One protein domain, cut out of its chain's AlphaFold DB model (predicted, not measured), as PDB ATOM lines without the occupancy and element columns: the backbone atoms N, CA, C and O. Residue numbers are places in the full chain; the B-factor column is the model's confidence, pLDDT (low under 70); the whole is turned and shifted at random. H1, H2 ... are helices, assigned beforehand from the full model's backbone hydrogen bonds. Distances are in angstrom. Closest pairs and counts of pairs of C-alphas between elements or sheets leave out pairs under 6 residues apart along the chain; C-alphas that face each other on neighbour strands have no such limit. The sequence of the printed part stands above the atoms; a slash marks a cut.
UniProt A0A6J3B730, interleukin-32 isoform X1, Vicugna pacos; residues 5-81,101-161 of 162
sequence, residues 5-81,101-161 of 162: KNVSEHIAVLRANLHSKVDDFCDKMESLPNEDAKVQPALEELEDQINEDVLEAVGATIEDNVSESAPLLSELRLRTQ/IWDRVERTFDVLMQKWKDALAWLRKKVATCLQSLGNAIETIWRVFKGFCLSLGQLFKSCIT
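What this domain is: This is residues 5 to 81 and 101 to 161 of the 162 residues of the protein "interleukin-32 isoform X1" of Vicugna pacos (UniProt A0A6J3B730). Two long helical hairpins, H1 with H2 and H4 with H5, pack in an elongated up-and-down bundle, each helix running against the one before it; short H3 extends the H1 and H2 layer beside H4. The 138 printed residues hold five named helices, H1 to H5, and no named strand: all helix. The whole is compact, with a radius of gyration of the C-alphas of 16.1 A and spans of 51 by 27 by 22 A.

How they stand to each other: Start at H1, residues 5 to 31; it touches H2, residues 36 to 63, the hub, closest at C-alphas 10 and 57, 5.4 A apart. Look next at H4, residues 101 to 127, and H5, residues 132 to 160: they run opposite ways at a shallow tilt of 7 degrees, closest at C-alphas 124 and 135, 5.5 A apart. H3, residues 70 to 80, touches H4, closest at C-alphas 79 and 119, 5.8 A apart, with residues 115 to 123 of H4 alone. Every O i to N i+4 pair is within hydrogen-bond range in H1, H3, H4 and H5, and 22 of 24 in H2.

Where its parts are: Find C-alpha 5 at (13.633, -31.802, 18.228); H1 runs 39.7 A from there. H2 spans 40.8 A, H4 38.6 A, and H5 42.6 A to C-alpha 160 at (-26.675, -36.885, 13.606).

The domain as a whole: Residues 82 to 100 are not printed; C-alphas 81 and 101 are 23.0 A apart. pLDDT is under 70 at 5, 33 to 37, 129 to 130 and 159 to 161.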
ATOM      1  N   LYS A   5      13.889 -30.834  19.316       57.06
ATOM      2  CA  LYS A   5      13.633 -31.802  18.228       57.06
ATOM      3  C   LYS A   5      12.588 -32.856  18.607       57.06
ATOM      4  O   LYS A   5      11.624 -33.027  17.869       57.06
ATOM      5  N   ASN A   6      12.701 -33.440  19.796       77.81
ATOM      6  CA  ASN A   6      11.884 -34.595  20.175       77.81
ATOM      7  C   ASN A   6      10.406 -34.241  20.409       77.81
ATOM      8  O   ASN A   6       9.523 -34.987  20.012       77.81
ATOM      9  N   VAL A   7      10.096 -33.050  20.944       81.12
ATOM     10  CA  VAL A   7       8.694 -32.627  21.163       81.12
ATOM     11  C   VAL A   7       7.909 -32.568  19.849       81.12
ATOM     12  O   VAL A   7       6.742 -32.952  19.803       81.12
ATOM     13  N   SER A   8       8.539 -32.103  18.765       84.94
ATOM     14  CA  SER A   8       7.891 -32.067  17.450       84.94
ATOM     15  C   SER A   8       7.619 -33.471  16.911       84.94
ATOM     16  O   SER A   8       6.598 -33.677  16.256       84.94
ATOM     17  N   GLU A   9       8.519 -34.418  17.172       89.19
ATOM     18  CA  GLU A   9       8.372 -35.821  16.780       89.19
ATOM     19  C   GLU A   9       7.254 -36.487  17.591       89.19
ATOM     20  O   GLU A   9       6.337 -37.046  16.996       89.19
ATOM     21  N   HIS A  10       7.233 -36.309  18.917       89.69
ATOM     22  CA  HIS A  10       6.166 -36.820  19.789       89.69
ATOM     23  C   HIS A  10       4.786 -36.290  19.378       89.69
ATOM     24  O   HIS A  10       3.813 -37.035  19.359       89.69
ATOM     25  N   ILE A  11       4.687 -35.013  18.992       90.81
ATOM     26  CA  ILE A  11       3.435 -34.424  18.495       90.81
ATOM     27  C   ILE A  11       3.006 -35.039  17.160       90.81
ATOM     28  O   ILE A  11       1.812 -35.257  16.944       90.81
ATOM     29  N   ALA A  12       3.948 -35.261  16.241       92.12
ATOM     30  CA  ALA A  12       3.644 -35.849  14.942       92.12
ATOM     31  C   ALA A  12       3.143 -37.291  15.096       92.12
ATOM     32  O   ALA A  12       2.125 -37.638  14.498       92.12
ATOM     33  N   VAL A  13       3.810 -38.076  15.948       93.50
ATOM     34  CA  VAL A  13       3.407 -39.443  16.302       93.50
ATOM     35  C   VAL A  13       2.032 -39.442  16.962       93.50
ATOM     36  O   VAL A  13       1.135 -40.112  16.465       93.50
ATOM     37  N   LEU A  14       1.817 -38.609  17.988       94.25
ATOM     38  CA  LEU A  14       0.518 -38.500  18.659       94.25
ATOM     39  C   LEU A  14      -0.608 -38.204  17.666       94.25
ATOM     40  O   LEU A  14      -1.647 -38.851  17.693       94.25
ATOM     41  N   ARG A  15      -0.416 -37.235  16.765       93.50
ATOM     42  CA  ARG A  15      -1.443 -36.886  15.775       93.50
ATOM     43  C   ARG A  15      -1.753 -38.053  14.839       93.50
ATOM     44  O   ARG A  15      -2.921 -38.275  14.536       93.50
ATOM     45  N   ALA A  16      -0.723 -38.750  14.364       94.44
ATOM     46  CA  ALA A  16      -0.895 -39.899  13.484       94.44
ATOM     47  C   ALA A  16      -1.653 -41.029  14.194       94.44
ATOM     48  O   ALA A  16      -2.616 -41.548  13.633       94.44
ATOM     49  N   ASN A  17      -1.279 -41.340  15.437       94.62
ATOM     50  CA  ASN A  17      -1.940 -42.372  16.229       94.62
ATOM     51  C   ASN A  17      -3.406 -42.015  16.491       94.62
ATOM     52  O   ASN A  17      -4.277 -42.816  16.173       94.62
ATOM     53  N   LEU A  18      -3.694 -40.796  16.968       93.44
ATOM     54  CA  LEU A  18      -5.060 -40.348  17.257       93.44
ATOM     55  C   LEU A  18      -5.990 -40.461  16.042       93.44
ATOM     56  O   LEU A  18      -7.121 -40.920  16.184       93.44
ATOM     57  N   HIS A  19      -5.526 -40.063  14.852       91.69
ATOM     58  CA  HIS A  19      -6.309 -40.243  13.627       91.69
ATOM     59  C   HIS A  19      -6.503 -41.727  13.304       91.69
ATOM     60  O   HIS A  19      -7.636 -42.148  13.105       91.69
ATOM     61  N   SER A  20      -5.432 -42.527  13.356       94.69
ATOM     62  CA  SER A  20      -5.512 -43.970  13.108       94.69
ATOM     63  C   SER A  20      -6.500 -44.671  14.042       94.69
ATOM     64  O   SER A  20      -7.220 -45.549  13.589       94.69
ATOM     65  N   LYS A  21      -6.577 -44.287  15.326       93.75
ATOM     66  CA  LYS A  21      -7.518 -44.902  16.281       93.75
ATOM     67  C   LYS A  21      -8.971 -44.623  15.928       93.75
ATOM     68  O   LYS A  21      -9.832 -45.474  16.129       93.75
ATOM     69  N   VAL A  22      -9.245 -43.430  15.413       89.50
ATOM     70  CA  VAL A  22     -10.592 -43.054  14.976       89.50
ATOM     71  C   VAL A  22     -10.953 -43.762  13.688       89.50
ATOM     72  O   VAL A  22     -12.064 -44.272  13.604       89.50
ATOM     73  N   ASP A  23     -10.025 -43.841  12.736       90.38
ATOM     74  CA  ASP A  23     -10.230 -44.591  11.497       90.38
ATOM     75  C   ASP A  23     -10.544 -46.066  11.817       90.38
ATOM     76  O   ASP A  23     -11.578 -46.580  11.396       90.38
ATOM     77  N   ASP A  24      -9.747 -46.702  12.688       91.69
ATOM     78  CA  ASP A  24      -9.976 -48.079  13.147       91.69
ATOM     79  C   ASP A  24     -11.343 -48.245  13.842       91.69
ATOM     80  O   ASP A  24     -12.019 -49.266  13.687       91.69
ATOM     81  N   PHE A  25     -11.761 -47.259  14.643       88.56
ATOM     82  CA  PHE A  25     -13.076 -47.260  15.287       88.56
ATOM     83  C   PHE A  25     -14.210 -47.133  14.262       88.56
ATOM     84  O   PHE A  25     -15.196 -47.863  14.360       88.56
ATOM     85  N   CYS A  26     -14.076 -46.250  13.275       84.69
ATOM     86  CA  CYS A  26     -15.047 -46.089  12.196       84.69
ATOM     87  C   CYS A  26     -15.182 -47.376  11.371       84.69
ATOM     88  O   CYS A  26     -16.302 -47.855  11.198       84.69
ATOM     89  N   ASP A  27     -14.069 -47.995  10.971       88.44
ATOM     90  CA  ASP A  27     -14.058 -49.271  10.245       88.44
ATOM     91  C   ASP A  27     -14.752 -50.385  11.048       88.44
ATOM     92  O   ASP A  27     -15.548 -51.171  10.519       88.44
ATOM     93  N   LYS A  28     -14.507 -50.433  12.365       86.50
ATOM     94  CA  LYS A  28     -15.214 -51.351  13.266       86.50
ATOM     95  C   LYS A  28     -16.711 -51.066  13.268       86.50
ATOM     96  O   LYS A  28     -17.480 -52.006  13.083       86.50
ATOM     97  N   MET A  29     -17.123 -49.811  13.431       80.25
ATOM     98  CA  MET A  29     -18.536 -49.418  13.449       80.25
ATOM     99  C   MET A  29     -19.259 -49.764  12.141       80.25
ATOM    100  O   MET A  29     -20.400 -50.214  12.198       80.25
ATOM    101  N   GLU A  30     -18.603 -49.641  10.984       79.25
ATOM    102  CA  GLU A  30     -19.158 -50.067   9.688       79.25
ATOM    103  C   GLU A  30     -19.308 -51.592   9.571       79.25
ATOM    104  O   GLU A  30     -20.247 -52.088   8.946       79.25
ATOM    105  N   SER A  31     -18.390 -52.352  10.175       79.75
ATOM    106  CA  SER A  31     -18.397 -53.820  10.130       79.75
ATOM    107  C   SER A  31     -19.398 -54.473  11.092       79.75
ATOM    108  O   SER A  31     -19.714 -55.661  10.956       79.75
ATOM    109  N   LEU A  32     -19.878 -53.725  12.088       74.81
ATOM    110  CA  LEU A  32     -20.764 -54.246  13.117       74.81
ATOM    111  C   LEU A  32     -22.202 -54.367  12.583       74.81
ATOM    112  O   LEU A  32     -22.738 -53.414  12.018       74.81
ATOM    113  N   PRO A  33     -22.889 -55.513  12.789       62.53
ATOM    114  CA  PRO A  33     -24.339 -55.537  12.638       62.53
ATOM    115  C   PRO A  33     -24.921 -54.514  13.616       62.53
ATOM    116  O   PRO A  33     -24.367 -54.357  14.700       62.53
ATOM    117  N   ASN A  34     -25.994 -53.834  13.206       58.84
ATOM    118  CA  ASN A  34     -26.645 -52.674  13.839       58.84
ATOM    119  C   ASN A  34     -27.149 -52.954  15.285       58.84
ATOM    120  O   ASN A  34     -28.344 -52.927  15.567       58.84
ATOM    121  N   GLU A  35     -26.239 -53.318  16.185       62.06
ATOM    122  CA  GLU A  35     -26.456 -53.793  17.545       62.06
ATOM    123  C   GLU A  35     -25.736 -52.845  18.511       62.06
ATOM    124  O   GLU A  35     -24.513 -52.908  18.671       62.06
ATOM    125  N   ASP A  36     -26.508 -52.022  19.223       65.19
ATOM    126  CA  ASP A  36     -26.022 -51.097  20.264       65.19
ATOM    127  C   ASP A  36     -25.099 -51.776  21.294       65.19
ATOM    128  O   ASP A  36     -24.194 -51.153  21.856       65.19
ATOM    129  N   ALA A  37     -25.275 -53.086  21.507       68.12
ATOM    130  CA  ALA A  37     -24.485 -53.901  22.427       68.12
ATOM    131  C   ALA A  37     -22.978 -53.951  22.100       68.12
ATOM    132  O   ALA A  37     -22.181 -54.239  22.990       68.12
ATOM    133  N   LYS A  38     -22.571 -53.680  20.851       74.38
ATOM    134  CA  LYS A  38     -21.156 -53.717  20.425       74.38
ATOM    135  C   LYS A  38     -20.522 -52.334  20.279       74.38
ATOM    136  O   LYS A  38     -19.303 -52.232  20.174       74.38
ATOM    137  N   VAL A  39     -21.327 -51.279  20.342       78.00
ATOM    138  CA  VAL A  39     -20.861 -49.892  20.236       78.00
ATOM    139  C   VAL A  39     -20.149 -49.452  21.511       78.00
ATOM    140  O   VAL A  39     -19.076 -48.859  21.451       78.00
ATOM    141  N   GLN A  40     -20.710 -49.799  22.673       81.75
ATOM    142  CA  GLN A  40     -20.115 -49.487  23.973       81.75
ATOM    143  C   GLN A  40     -18.688 -50.048  24.137       81.75
ATOM    144  O   GLN A  40     -17.790 -49.263  24.435       81.75
ATOM    145  N   PRO A  41     -18.423 -51.350  23.905       85.00
ATOM    146  CA  PRO A  41     -17.065 -51.876  24.029       85.00
ATOM    147  C   PRO A  41     -16.099 -51.283  22.991       85.00
ATOM    148  O   PRO A  41     -14.933 -51.078  23.310       85.00
ATOM    149  N   ALA A  42     -16.561 -50.959  21.777       87.19
ATOM    150  CA  ALA A  42     -15.724 -50.293  20.775       87.19
ATOM    151  C   ALA A  42     -15.335 -48.865  21.201       87.19
ATOM    152  O   ALA A  42     -14.209 -48.429  20.972       87.19
ATOM    153  N   LEU A  43     -16.255 -48.143  21.850       86.69
ATOM    154  CA  LEU A  43     -16.012 -46.801  22.374       86.69
ATOM    155  C   LEU A  43     -15.076 -46.815  23.592       86.69
ATOM    156  O   LEU A  43     -14.195 -45.966  23.696       86.69
ATOM    157  N   GLU A  44     -15.235 -47.786  24.491       87.62
ATOM    158  CA  GLU A  44     -14.311 -47.999  25.612       87.62
ATOM    159  C   GLU A  44     -12.905 -48.353  25.117       87.62
ATOM    160  O   GLU A  44     -11.919 -47.819  25.625       87.62
ATOM    161  N   GLU A  45     -12.795 -49.196  24.090       90.88
ATOM    162  CA  GLU A  45     -11.508 -49.503  23.466       90.88
ATOM    163  C   GLU A  45     -10.862 -48.240  22.869       90.88
ATOM    164  O   GLU A  45      -9.669 -48.006  23.073       90.88
ATOM    165  N   LEU A  46     -11.643 -47.395  22.186       91.00
ATOM    166  CA  LEU A  46     -11.160 -46.124  21.641       91.00
ATOM    167  C   LEU A  46     -10.675 -45.167  22.743       91.00
ATOM    168  O   LEU A  46      -9.605 -44.574  22.600       91.00
ATOM    169  N   GLU A  47     -11.424 -45.022  23.844       90.81
ATOM    170  CA  GLU A  47     -11.005 -44.202  24.993       90.81
ATOM    171  C   GLU A  47      -9.661 -44.694  25.549       90.81
ATOM    172  O   GLU A  47      -8.766 -43.875  25.766       90.81
ATOM    173  N   ASP A  48      -9.490 -46.008  25.742       91.62
ATOM    174  CA  ASP A  48      -8.242 -46.575  26.268       91.62
ATOM    175  C   ASP A  48      -7.065 -46.321  25.331       91.62
ATOM    176  O   ASP A  48      -6.004 -45.885  25.776       91.62
ATOM    177  N   GLN A  49      -7.252 -46.538  24.030       93.31
ATOM    178  CA  GLN A  49      -6.196 -46.329  23.042       93.31
ATOM    179  C   GLN A  49      -5.755 -44.867  22.982       93.31
ATOM    180  O   GLN A  49      -4.562 -44.580  23.039       93.31
ATOM    181  N   ILE A  50      -6.711 -43.936  22.942       92.50
ATOM    182  CA  ILE A  50      -6.421 -42.500  22.966       92.50
ATOM    183  C   ILE A  50      -5.713 -42.113  24.267       92.50
ATOM    184  O   ILE A  50      -4.773 -41.316  24.248       92.50
ATOM    185  N   ASN A  51      -6.154 -42.654  25.403       92.38
ATOM    186  CA  ASN A  51      -5.536 -42.382  26.692       92.38
ATOM    187  C   ASN A  51      -4.071 -42.833  26.726       92.38
ATOM    188  O   ASN A  51      -3.212 -42.067  27.163       92.38
ATOM    189  N   GLU A  52      -3.780 -44.035  26.230       94.06
ATOM    190  CA  GLU A  52      -2.413 -44.551  26.135       94.06
ATOM    191  C   GLU A  52      -1.550 -43.719  25.177       94.06
ATOM    192  O   GLU A  52      -0.438 -43.347  25.545       94.06
ATOM    193  N   ASP A  53      -2.067 -43.322  24.009       94.50
ATOM    194  CA  ASP A  53      -1.321 -42.498  23.046       94.50
ATOM    195  C   ASP A  53      -0.947 -41.118  23.630       94.50
ATOM    196  O   ASP A  53       0.184 -40.636  23.485       94.50
ATOM    197  N   VAL A  54      -1.879 -40.460  24.334       93.75
ATOM    198  CA  VAL A  54      -1.602 -39.171  24.996       93.75
ATOM    199  C   VAL A  54      -0.616 -39.359  26.152       93.75
ATOM    200  O   VAL A  54       0.289 -38.536  26.335       93.75
ATOM    201  N   LEU A  55      -0.754 -40.441  26.919       94.25
ATOM    202  CA  LEU A  55       0.152 -40.791  28.009       94.25
ATOM    203  C   LEU A  55       1.568 -41.077  27.517       94.25
ATOM    204  O   LEU A  55       2.514 -40.598  28.141       94.25
ATOM    205  N   GLU A  56       1.726 -41.794  26.410       94.38
ATOM    206  CA  GLU A  56       3.018 -42.057  25.785       94.38
ATOM    207  C   GLU A  56       3.675 -40.748  25.332       94.38
ATOM    208  O   GLU A  56       4.818 -40.471  25.695       94.38
ATOM    209  N   ALA A  57       2.934 -39.878  24.640       93.75
ATOM    210  CA  ALA A  57       3.462 -38.601  24.163       93.75
ATOM    211  C   ALA A  57       3.906 -37.672  25.310       93.75
ATOM    212  O   ALA A  57       4.976 -37.049  25.254       93.75
ATOM    213  N   VAL A  58       3.097 -37.565  26.370       93.00
ATOM    214  CA  VAL A  58       3.460 -36.795  27.570       93.00
ATOM    215  C   VAL A  58       4.609 -37.476  28.312       93.00
ATOM    216  O   VAL A  58       5.525 -36.791  28.767       93.00
ATOM    217  N   GLY A  59       4.592 -38.804  28.403       92.19
ATOM    218  CA  GLY A  59       5.585 -39.605  29.105       92.19
ATOM    219  C   GLY A  59       6.975 -39.477  28.501       92.19
ATOM    220  O   GLY A  59       7.894 -39.057  29.200       92.19
ATOM    221  N   ALA A  60       7.098 -39.698  27.192       91.75
ATOM    222  CA  ALA A  60       8.338 -39.507  26.446       91.75
ATOM    223  C   ALA A  60       8.868 -38.072  26.601       91.75
ATOM    224  O   ALA A  60      10.057 -37.835  26.805       91.75
ATOM    225  N   THR A  61       7.965 -37.085  26.604       90.31
ATOM    226  CA  THR A  61       8.336 -35.683  26.831       90.31
ATOM    227  C   THR A  61       8.870 -35.440  28.249       90.31
ATOM    228  O   THR A  61       9.776 -34.627  28.423       90.31
ATOM    229  N   ILE A  62       8.351 -36.120  29.275       90.19
ATOM    230  CA  ILE A  62       8.890 -36.035  30.641       90.19
ATOM    231  C   ILE A  62      10.245 -36.744  30.723       90.19
ATOM    232  O   ILE A  62      11.177 -36.170  31.277       90.19
ATOM    233  N   GLU A  63      10.371 -37.953  30.178       89.75
ATOM    234  CA  GLU A  63      11.603 -38.759  30.212       89.75
ATOM    235  C   GLU A  63      12.783 -38.046  29.548       89.75
ATOM    236  O   GLU A  63      13.879 -38.017  30.106       89.75
ATOM    237  N   ASP A  64      12.539 -37.359  28.433       87.44
ATOM    238  CA  ASP A  64      13.546 -36.549  27.743       87.44
ATOM    239  C   ASP A  64      14.063 -35.357  28.566       87.44
ATOM    240  O   ASP A  64      15.121 -34.793  28.272       87.44
ATOM    241  N   ASN A  65      13.301 -34.918  29.570       83.69
ATOM    242  CA  ASN A  65      13.533 -33.659  30.278       83.69
ATOM    243  C   ASN A  65      13.774 -33.827  31.787       83.69
ATOM    244  O   ASN A  65      14.226 -32.880  32.433       83.69
ATOM    245  N   VAL A  66      13.470 -34.993  32.362       84.75
ATOM    246  CA  VAL A  66      13.514 -35.251  33.806       84.75
ATOM    247  C   VAL A  66      14.202 -36.588  34.073       84.75
ATOM    248  O   VAL A  66      13.637 -37.643  33.813       84.75
ATOM    249  N   SER A  67      15.397 -36.547  34.669       80.88
ATOM    250  CA  SER A  67      16.191 -37.752  34.959       80.88
ATOM    251  C   SER A  67      15.514 -38.729  35.930       80.88
ATOM    252  O   SER A  67      15.714 -39.933  35.822       80.88
ATOM    253  N   GLU A  68      14.705 -38.229  36.870       86.88
ATOM    254  CA  GLU A  68      13.899 -39.037  37.801       86.88
ATOM    255  C   GLU A  68      12.405 -38.934  37.448       86.88
ATOM    256  O   GLU A  68      11.572 -38.511  38.248       86.88
ATOM    257  N   SER A  69      12.061 -39.268  36.203       86.88
ATOM    258  CA  SER A  69      10.696 -39.169  35.667       86.88
ATOM    259  C   SER A  69       9.719 -40.193  36.256       86.88
ATOM    260  O   SER A  69       8.521 -39.921  36.315       86.88
ATOM    261  N   ALA A  70      10.204 -41.350  36.722       90.00
ATOM    262  CA  ALA A  70       9.359 -42.490  37.092       90.00
ATOM    263  C   ALA A  70       8.213 -42.154  38.075       90.00
ATOM    264  O   ALA A  70       7.073 -42.512  37.774       90.00
ATOM    265  N   PRO A  71       8.427 -41.408  39.182       91.19
ATOM    266  CA  PRO A  71       7.338 -41.045  40.091       91.19
ATOM    267  C   PRO A  71       6.271 -40.157  39.434       91.19
ATOM    268  O   PRO A  71       5.085 -40.303  39.721       91.19
ATOM    269  N   LEU A  72       6.678 -39.247  38.538       91.25
ATOM    270  CA  LEU A  72       5.746 -38.387  37.803       91.25
ATOM    271  C   LEU A  72       4.904 -39.201  36.824       91.25
ATOM    272  O   LEU A  72       3.705 -38.964  36.726       91.25
ATOM    273  N   LEU A  73       5.518 -40.162  36.130       92.38
ATOM    274  CA  LEU A  73       4.830 -41.031  35.178       92.38
ATOM    275  C   LEU A  73       3.837 -41.963  35.870       92.38
ATOM    276  O   LEU A  73       2.721 -42.131  35.388       92.38
ATOM    277  N   SER A  74       4.215 -42.556  37.004       92.94
ATOM    278  CA  SER A  74       3.313 -43.399  37.795       92.94
ATOM    279  C   SER A  74       2.092 -42.620  38.280       92.94
ATOM    280  O   SER A  74       0.968 -43.083  38.128       92.94
ATOM    281  N   GLU A  75       2.295 -41.416  38.812       93.88
ATOM    282  CA  GLU A  75       1.195 -40.570  39.282       93.88
ATOM    283  C   GLU A  75       0.337 -40.036  38.125       93.88
ATOM    284  O   GLU A  75      -0.883 -39.945  38.254       93.88
ATOM    285  N   LEU A  76       0.946 -39.713  36.978       93.62
ATOM    286  CA  LEU A  76       0.212 -39.323  35.775       93.62
ATOM    287  C   LEU A  76      -0.708 -40.458  35.307       93.62
ATOM    288  O   LEU A  76      -1.887 -40.205  35.087       93.62
ATOM    289  N   ARG A  77      -0.196 -41.696  35.248       92.81
ATOM    290  CA  ARG A  77      -0.981 -42.896  34.912       92.81
ATOM    291  C   ARG A  77      -2.184 -43.072  35.828       92.81
ATOM    292  O   ARG A  77      -3.290 -43.259  35.346       92.81
ATOM    293  N   LEU A  78      -1.987 -42.958  37.141       91.50
ATOM    294  CA  LEU A  78      -3.081 -43.081  38.112       91.50
ATOM    295  C   LEU A  78      -4.172 -42.020  37.908       91.50
ATOM    296  O   LEU A  78      -5.345 -42.287  38.145       91.50
ATOM    297  N   ARG A  79      -3.798 -40.815  37.466       91.25
ATOM    298  CA  ARG A  79      -4.740 -39.708  37.228       91.25
ATOM    299  C   ARG A  79      -5.528 -39.844  35.933       91.25
ATOM    300  O   ARG A  79      -6.602 -39.256  35.832       91.25
ATOM    301  N   THR A  80      -4.985 -40.554  34.951       90.50
ATOM    302  CA  THR A  80      -5.605 -40.730  33.633       90.50
ATOM    303  C   THR A  80      -6.231 -42.110  33.460       90.50
ATOM    304  O   THR A  80      -6.916 -42.350  32.470       90.50
ATOM    305  N   GLN A  81      -6.045 -43.015  34.423       86.31
ATOM    306  CA  GLN A  81      -6.653 -44.338  34.412       86.31
ATOM    307  C   GLN A  81      -8.186 -44.245  34.436       86.31
ATOM    308  O   GLN A  81      -8.773 -43.441  35.168       86.31
ATOM    309  N   ILE A 101     -26.268 -43.216  20.376       74.00
ATOM    310  CA  ILE A 101     -24.854 -43.619  20.306       74.00
ATOM    311  C   ILE A 101     -23.937 -42.388  20.316       74.00
ATOM    312  O   ILE A 101     -22.921 -42.369  21.006       74.00
ATOM    313  N   TRP A 102     -24.314 -41.343  19.581       76.31
ATOM    314  CA  TRP A 102     -23.491 -40.151  19.420       76.31
ATOM    315  C   TRP A 102     -23.444 -39.262  20.664       76.31
ATOM    316  O   TRP A 102     -22.386 -38.700  20.944       76.31
ATOM    317  N   ASP A 103     -24.525 -39.199  21.445       79.88
ATOM    318  CA  ASP A 103     -24.523 -38.514  22.748       79.88
ATOM    319  C   ASP A 103     -23.582 -39.236  23.723       79.88
ATOM    320  O   ASP A 103     -22.814 -38.613  24.463       79.88
ATOM    321  N   ARG A 104     -23.563 -40.572  23.643       79.06
ATOM    322  CA  ARG A 104     -22.673 -41.422  24.436       79.06
ATOM    323  C   ARG A 104     -21.209 -41.212  24.062       79.06
ATOM    324  O   ARG A 104     -20.365 -41.059  24.945       79.06
ATOM    325  N   VAL A 105     -20.918 -41.156  22.761       78.75
ATOM    326  CA  VAL A 105     -19.591 -40.829  22.224       78.75
ATOM    327  C   VAL A 105     -19.149 -39.447  22.709       78.75
ATOM    328  O   VAL A 105     -18.059 -39.325  23.268       78.75
ATOM    329  N   GLU A 106     -19.995 -38.420  22.577       81.69
ATOM    330  CA  GLU A 106     -19.695 -37.062  23.053       81.69
ATOM    331  C   GLU A 106     -19.371 -37.045  24.552       81.69
ATOM    332  O   GLU A 106     -18.324 -36.520  24.945       81.69
ATOM    333  N   ARG A 107     -20.198 -37.690  25.388       84.06
ATOM    334  CA  ARG A 107     -19.957 -37.767  26.835       84.06
ATOM    335  C   ARG A 107     -18.618 -38.426  27.163       84.06
ATOM    336  O   ARG A 107     -17.899 -37.931  28.033       84.06
ATOM    337  N   THR A 108     -18.270 -39.520  26.489       83.38
ATOM    338  CA  THR A 108     -16.993 -40.216  26.711       83.38
ATOM    339  C   THR A 108     -15.809 -39.294  26.420       83.38
ATOM    340  O   THR A 108     -14.893 -39.183  27.240       83.38
ATOM    341  N   PHE A 109     -15.848 -38.561  25.305       83.75
ATOM    342  CA  PHE A 109     -14.797 -37.600  24.962       83.75
ATOM    343  C   PHE A 109     -14.726 -36.418  25.933       83.75
ATOM    344  O   PHE A 109     -13.623 -35.976  26.269       83.75
ATOM    345  N   ASP A 110     -15.862 -35.932  26.432       85.19
ATOM    346  CA  ASP A 110     -15.899 -34.883  27.451       85.19
ATOM    347  C   ASP A 110     -15.263 -35.339  28.766       85.19
ATOM    348  O   ASP A 110     -14.434 -34.622  29.339       85.19
ATOM    349  N   VAL A 111     -15.594 -36.548  29.227       86.38
ATOM    350  CA  VAL A 111     -15.005 -37.146  30.432       86.38
ATOM    351  C   VAL A 111     -13.496 -37.315  30.261       86.38
ATOM    352  O   VAL A 111     -12.727 -36.880  31.125       86.38
ATOM    353  N   LEU A 112     -13.055 -37.876  29.134       87.69
ATOM    354  CA  LEU A 112     -11.637 -38.040  28.819       87.69
ATOM    355  C   LEU A 112     -10.908 -36.686  28.786       87.69
ATOM    356  O   LEU A 112      -9.830 -36.535  29.367       87.69
ATOM    357  N   MET A 113     -11.514 -35.668  28.173       89.56
ATOM    358  CA  MET A 113     -10.956 -34.320  28.118       89.56
ATOM    359  C   MET A 113     -10.829 -33.694  29.515       89.56
ATOM    360  O   MET A 113      -9.799 -33.079  29.803       89.56
ATOM    361  N   GLN A 114     -11.825 -33.834  30.398       88.31
ATOM    362  CA  GLN A 114     -11.717 -33.308  31.767       88.31
ATOM    363  C   GLN A 114     -10.626 -34.027  32.569       88.31
ATOM    364  O   GLN A 114      -9.803 -33.352  33.188       88.31
ATOM    365  N   LYS A 115     -10.551 -35.366  32.488       90.31
ATOM    366  CA  LYS A 115      -9.487 -36.160  33.132       90.31
ATOM    367  C   LYS A 115      -8.102 -35.634  32.745       90.31
ATOM    368  O   LYS A 115      -7.283 -35.309  33.607       90.31
ATOM    369  N   TRP A 116      -7.856 -35.472  31.444       92.56
ATOM    370  CA  TRP A 116      -6.575 -34.979  30.939       92.56
ATOM    371  C   TRP A 116      -6.302 -33.524  31.302       92.56
ATOM    372  O   TRP A 116      -5.171 -33.176  31.642       92.56
ATOM    373  N   LYS A 117      -7.319 -32.662  31.294       91.56
ATOM    374  CA  LYS A 117      -7.176 -31.270  31.732       91.56
ATOM    375  C   LYS A 117      -6.687 -31.190  33.180       91.56
ATOM    376  O   LYS A 117      -5.760 -30.426  33.463       91.56
ATOM    377  N   ASP A 118      -7.268 -31.984  34.076       91.56
ATOM    378  CA  ASP A 118      -6.899 -32.003  35.492       91.56
ATOM    379  C   ASP A 118      -5.519 -32.633  35.717       91.56
ATOM    380  O   ASP A 118      -4.686 -32.074  36.443       91.56
ATOM    381  N   ALA A 119      -5.230 -33.746  35.036       93.25
ATOM    382  CA  ALA A 119      -3.927 -34.402  35.073       93.25
ATOM    383  C   ALA A 119      -2.802 -33.470  34.592       93.25
ATOM    384  O   ALA A 119      -1.768 -33.337  35.253       93.25
ATOM    385  N   LEU A 120      -3.014 -32.744  33.492       92.75
ATOM    386  CA  LEU A 120      -2.020 -31.825  32.941       92.75
ATOM    387  C   LEU A 120      -1.892 -30.540  33.761       92.75
ATOM    388  O   LEU A 120      -0.790 -30.003  33.875       92.75
ATOM    389  N   ALA A 121      -2.970 -30.056  34.381       91.62
ATOM    390  CA  ALA A 121      -2.891 -28.947  35.329       91.62
ATOM    391  C   ALA A 121      -2.048 -29.321  36.559       91.62
ATOM    392  O   ALA A 121      -1.224 -28.520  37.015       91.62
ATOM    393  N   TRP A 122      -2.220 -30.541  37.078       93.56
ATOM    394  CA  TRP A 122      -1.372 -31.090  38.135       93.56
ATOM    395  C   TRP A 122       0.088 -31.206  37.679       93.56
ATOM    396  O   TRP A 122       0.978 -30.668  38.345       93.56
ATOM    397  N   LEU A 123       0.332 -31.828  36.523       92.06
ATOM    398  CA  LEU A 123       1.678 -32.047  35.999       92.06
ATOM    399  C   LEU A 123       2.393 -30.715  35.774       92.06
ATOM    400  O   LEU A 123       3.523 -30.534  36.221       92.06
ATOM    401  N   ARG A 124       1.708 -29.734  35.176       88.31
ATOM    402  CA  ARG A 124       2.241 -28.385  34.967       88.31
ATOM    403  C   ARG A 124       2.667 -27.744  36.281       88.31
ATOM    404  O   ARG A 124       3.745 -27.171  36.328       88.31
ATOM    405  N   LYS A 125       1.876 -27.849  37.354       87.94
ATOM    406  CA  LYS A 125       2.265 -27.316  38.673       87.94
ATOM    407  C   LYS A 125       3.527 -27.989  39.217       87.94
ATOM    408  O   LYS A 125       4.342 -27.310  39.831       87.94
ATOM    409  N   LYS A 126       3.691 -29.295  38.988       86.75
ATOM    410  CA  LYS A 126       4.862 -30.064  39.435       86.75
ATOM    411  C   LYS A 126       6.127 -29.736  38.651       86.75
ATOM    412  O   LYS A 126       7.197 -29.679  39.244       86.75
ATOM    413  N   VAL A 127       6.012 -29.518  37.341       83.25
ATOM    414  CA  VAL A 127       7.183 -29.293  36.481       83.25
ATOM    415  C   VAL A 127       7.503 -27.820  36.268       83.25
ATOM    416  O   VAL A 127       8.660 -27.498  36.038       83.25
ATOM    417  N   ALA A 128       6.538 -26.900  36.386       73.19
ATOM    418  CA  ALA A 128       6.774 -25.466  36.184       73.19
ATOM    419  C   ALA A 128       7.739 -24.866  37.214       73.19
ATOM    420  O   ALA A 128       8.374 -23.854  36.933       73.19
ATOM    421  N   THR A 129       7.882 -25.494  38.383       68.81
ATOM    422  CA  THR A 129       8.881 -25.110  39.388       68.81
ATOM    423  C   THR A 129      10.303 -25.509  39.000       68.81
ATOM    424  O   THR A 129      11.249 -24.929  39.521       68.81
ATOM    425  N   CYS A 130      10.463 -26.482  38.097       69.25
ATOM    426  CA  CYS A 130      11.756 -27.072  37.750       69.25
ATOM    427  C   CYS A 130      12.180 -26.767  36.305       69.25
ATOM    428  O   CYS A 130      13.352 -26.498  36.069       69.25
ATOM    429  N   LEU A 131      11.250 -26.788  35.339       83.00
ATOM    430  CA  LEU A 131      11.529 -26.655  33.907       83.00
ATOM    431  C   LEU A 131      10.347 -26.005  33.152       83.00
ATOM    432  O   LEU A 131       9.367 -26.655  32.779       83.00
ATOM    433  N   GLN A 132      10.444 -24.704  32.866       81.88
ATOM    434  CA  GLN A 132       9.406 -23.979  32.117       81.88
ATOM    435  C   GLN A 132       9.221 -24.515  30.682       81.88
ATOM    436  O   GLN A 132       8.100 -24.550  30.174       81.88
ATOM    437  N   SER A 133      10.300 -24.970  30.037       81.12
ATOM    438  CA  SER A 133      10.266 -25.572  28.696       81.12
ATOM    439  C   SER A 133       9.394 -26.828  28.641       81.12
ATOM    440  O   SER A 133       8.621 -26.987  27.698       81.12
ATOM    441  N   LEU A 134       9.457 -27.671  29.676       84.88
ATOM    442  CA  LEU A 134       8.621 -28.864  29.798       84.88
ATOM    443  C   LEU A 134       7.141 -28.485  29.929       84.88
ATOM    444  O   LEU A 134       6.292 -29.056  29.251       84.88
ATOM    445  N   GLY A 135       6.836 -27.451  30.719       86.38
ATOM    446  CA  GLY A 135       5.482 -26.896  30.803       86.38
ATOM    447  C   GLY A 135       4.928 -26.452  29.441       86.38
ATOM    448  O   GLY A 135       3.771 -26.731  29.132       86.38
ATOM    449  N   ASN A 136       5.754 -25.818  28.603       87.50
ATOM    450  CA  ASN A 136       5.359 -25.398  27.252       87.50
ATOM    451  C   ASN A 136       5.157 -26.589  26.298       87.50
ATOM    452  O   ASN A 136       4.239 -26.568  25.473       87.50
ATOM    453  N   ALA A 137       5.993 -27.625  26.401       88.50
ATOM    454  CA  ALA A 137       5.861 -28.843  25.604       88.50
ATOM    455  C   ALA A 137       4.554 -29.583  25.936       88.50
ATOM    456  O   ALA A 137       3.767 -29.876  25.037       88.50
ATOM    457  N   ILE A 138       4.266 -29.760  27.230       89.50
ATOM    458  CA  ILE A 138       3.009 -30.341  27.721       89.50
ATOM    459  C   ILE A 138       1.803 -29.528  27.240       89.50
ATOM    460  O   ILE A 138       0.814 -30.096  26.783       89.50
ATOM    461  N   GLU A 139       1.874 -28.196  27.294       90.19
ATOM    462  CA  GLU A 139       0.793 -27.346  26.788       90.19
ATOM    463  C   GLU A 139       0.579 -27.523  25.280       90.19
ATOM    464  O   GLU A 139      -0.549 -27.459  24.795       90.19
ATOM    465  N   THR A 140       1.647 -27.774  24.525       91.75
ATOM    466  CA  THR A 140       1.545 -28.013  23.084       91.75
ATOM    467  C   THR A 140       0.865 -29.351  22.793       91.75
ATOM    468  O   THR A 140      -0.052 -29.384  21.973       91.75
ATOM    469  N   ILE A 141       1.234 -30.415  23.512       92.00
ATOM    470  CA  ILE A 141       0.560 -31.722  23.441       92.00
ATOM    471  C   ILE A 141      -0.925 -31.576  23.798       92.00
ATOM    472  O   ILE A 141      -1.790 -32.024  23.048       92.00
ATOM    473  N   TRP A 142      -1.234 -30.850  24.878       93.25
ATOM    474  CA  TRP A 142      -2.611 -30.573  25.286       93.25
ATOM    475  C   TRP A 142      -3.427 -29.884  24.193       93.25
ATOM    476  O   TRP A 142      -4.573 -30.252  23.957       93.25
ATOM    477  N   ARG A 143      -2.862 -28.879  23.510       93.88
ATOM    478  CA  ARG A 143      -3.569 -28.182  22.425       93.88
ATOM    479  C   ARG A 143      -3.887 -29.111  21.257       93.88
ATOM    480  O   ARG A 143      -4.963 -28.979  20.685       93.88
ATOM    481  N   VAL A 144      -2.976 -30.024  20.918       93.25
ATOM    482  CA  VAL A 144      -3.194 -31.021  19.860       93.25
ATOM    483  C   VAL A 144      -4.330 -31.956  20.252       93.25
ATOM    484  O   VAL A 144      -5.299 -32.065  19.509       93.25
ATOM    485  N   PHE A 145      -4.253 -32.544  21.446       92.19
ATOM    486  CA  PHE A 145      -5.277 -33.458  21.938       92.19
ATOM    487  C   PHE A 145      -6.651 -32.781  22.072       92.19
ATOM    488  O   PHE A 145      -7.646 -33.261  21.539       92.19
ATOM    489  N   LYS A 146      -6.705 -31.595  22.687       92.00
ATOM    490  CA  LYS A 146      -7.938 -30.808  22.805       92.00
ATOM    491  C   LYS A 146      -8.524 -30.455  21.436       92.00
ATOM    492  O   LYS A 146      -9.734 -30.542  21.251       92.00
ATOM    493  N   GLY A 147      -7.689 -30.017  20.491       91.62
ATOM    494  CA  GLY A 147      -8.132 -29.679  19.136       91.62
ATOM    495  C   GLY A 147      -8.719 -30.885  18.405       91.62
ATOM    496  O   GLY A 147      -9.746 -30.760  17.742       91.62
ATOM    497  N   PHE A 148      -8.108 -32.053  18.591       89.56
ATOM    498  CA  PHE A 148      -8.610 -33.321  18.080       89.56
ATOM    499  C   PHE A 148      -9.983 -33.678  18.676       89.56
ATOM    500  O   PHE A 148     -10.930 -33.832  17.910       89.56
ATOM    501  N   CYS A 149     -10.148 -33.688  20.007       87.44
ATOM    502  CA  CYS A 149     -11.439 -34.008  20.638       87.44
ATOM    503  C   CYS A 149     -12.565 -33.056  20.205       87.44
ATOM    504  O   CYS A 149     -13.684 -33.492  19.947       87.44
ATOM    505  N   LEU A 150     -12.269 -31.757  20.077       87.81
ATOM    506  CA  LEU A 150     -13.240 -30.779  19.574       87.81
ATOM    507  C   LEU A 150     -13.655 -31.069  18.126       87.81
ATOM    508  O   LEU A 150     -14.830 -30.929  17.792       87.81
ATOM    509  N   SER A 151     -12.705 -31.476  17.281       87.75
ATOM    510  CA  SER A 151     -12.972 -31.816  15.879       87.75
ATOM    511  C   SER A 151     -13.817 -33.087  15.768       87.75
ATOM    512  O   SER A 151     -14.770 -33.114  14.995       87.75
ATOM    513  N   LEU A 152     -13.531 -34.103  16.590       83.56
ATOM    514  CA  LEU A 152     -14.349 -35.316  16.687       83.56
ATOM    515  C   LEU A 152     -15.778 -35.003  17.122       83.56
ATOM    516  O   LEU A 152     -16.723 -35.434  16.470       83.56
ATOM    517  N   GLY A 153     -15.950 -34.209  18.183       81.00
ATOM    518  CA  GLY A 153     -17.283 -33.824  18.654       81.00
ATOM    519  C   GLY A 153     -18.100 -33.103  17.574       81.00
ATOM    520  O   GLY A 153     -19.296 -33.343  17.431       81.00
ATOM    521  N   GLN A 154     -17.460 -32.254  16.763       81.50
ATOM    522  CA  GLN A 154     -18.108 -31.613  15.612       81.50
ATOM    523  C   GLN A 154     -18.455 -32.604  14.493       81.50
ATOM    524  O   GLN A 154     -19.528 -32.495  13.894       81.50
ATOM    525  N   LEU A 155     -17.569 -33.563  14.215       80.56
ATOM    526  CA  LEU A 155     -17.793 -34.605  13.217       80.56
ATOM    527  C   LEU A 155     -18.997 -35.474  13.598       80.56
ATOM    528  O   LEU A 155     -19.922 -35.605  12.801       80.56
ATOM    529  N   PHE A 156     -19.057 -35.960  14.839       74.19
ATOM    530  CA  PHE A 156     -20.173 -36.787  15.303       74.19
ATOM    531  C   PHE A 156     -21.504 -36.031  15.317       74.19
ATOM    532  O   PHE A 156     -22.502 -36.564  14.842       74.19
ATOM    533  N   LYS A 157     -21.523 -34.756  15.732       72.75
ATOM    534  CA  LYS A 157     -22.726 -33.906  15.623       72.75
ATOM    535  C   LYS A 157     -23.230 -33.773  14.189       72.75
ATOM    536  O   LYS A 157     -24.437 -33.745  13.952       72.75
ATOM    537  N   SER A 158     -22.311 -33.713  13.228       75.50
ATOM    538  CA  SER A 158     -22.664 -33.631  11.809       75.50
ATOM    539  C   SER A 158     -23.282 -34.938  11.298       75.50
ATOM    540  O   SER A 158     -24.202 -34.882  10.489       75.50
ATOM    541  N   CYS A 159     -22.861 -36.096  11.822       66.81
ATOM    542  CA  CYS A 159     -23.445 -37.404  11.496       66.81
ATOM    543  C   CYS A 159     -24.880 -37.597  12.027       66.81
ATOM    544  O   CYS A 159     -25.614 -38.408  11.478       66.81
ATOM    545  N   ILE A 160     -25.300 -36.851  13.059       57.78
ATOM    546  CA  ILE A 160     -26.675 -36.885  13.606       57.78
ATOM    547  C   ILE A 160     -27.673 -36.137  12.699       57.78
ATOM    548  O   ILE A 160     -28.877 -36.367  12.772       57.78
ATOM    549  N   THR A 161     -27.194 -35.210  11.861       49.09
ATOM    550  CA  THR A 161     -28.045 -34.249  11.127       49.09
ATOM    551  C   THR A 161     -28.330 -34.671   9.672       49.09
ATOM    552  O   THR A 161     -28.831 -33.863   8.887       49.09
TER     553      THR A 161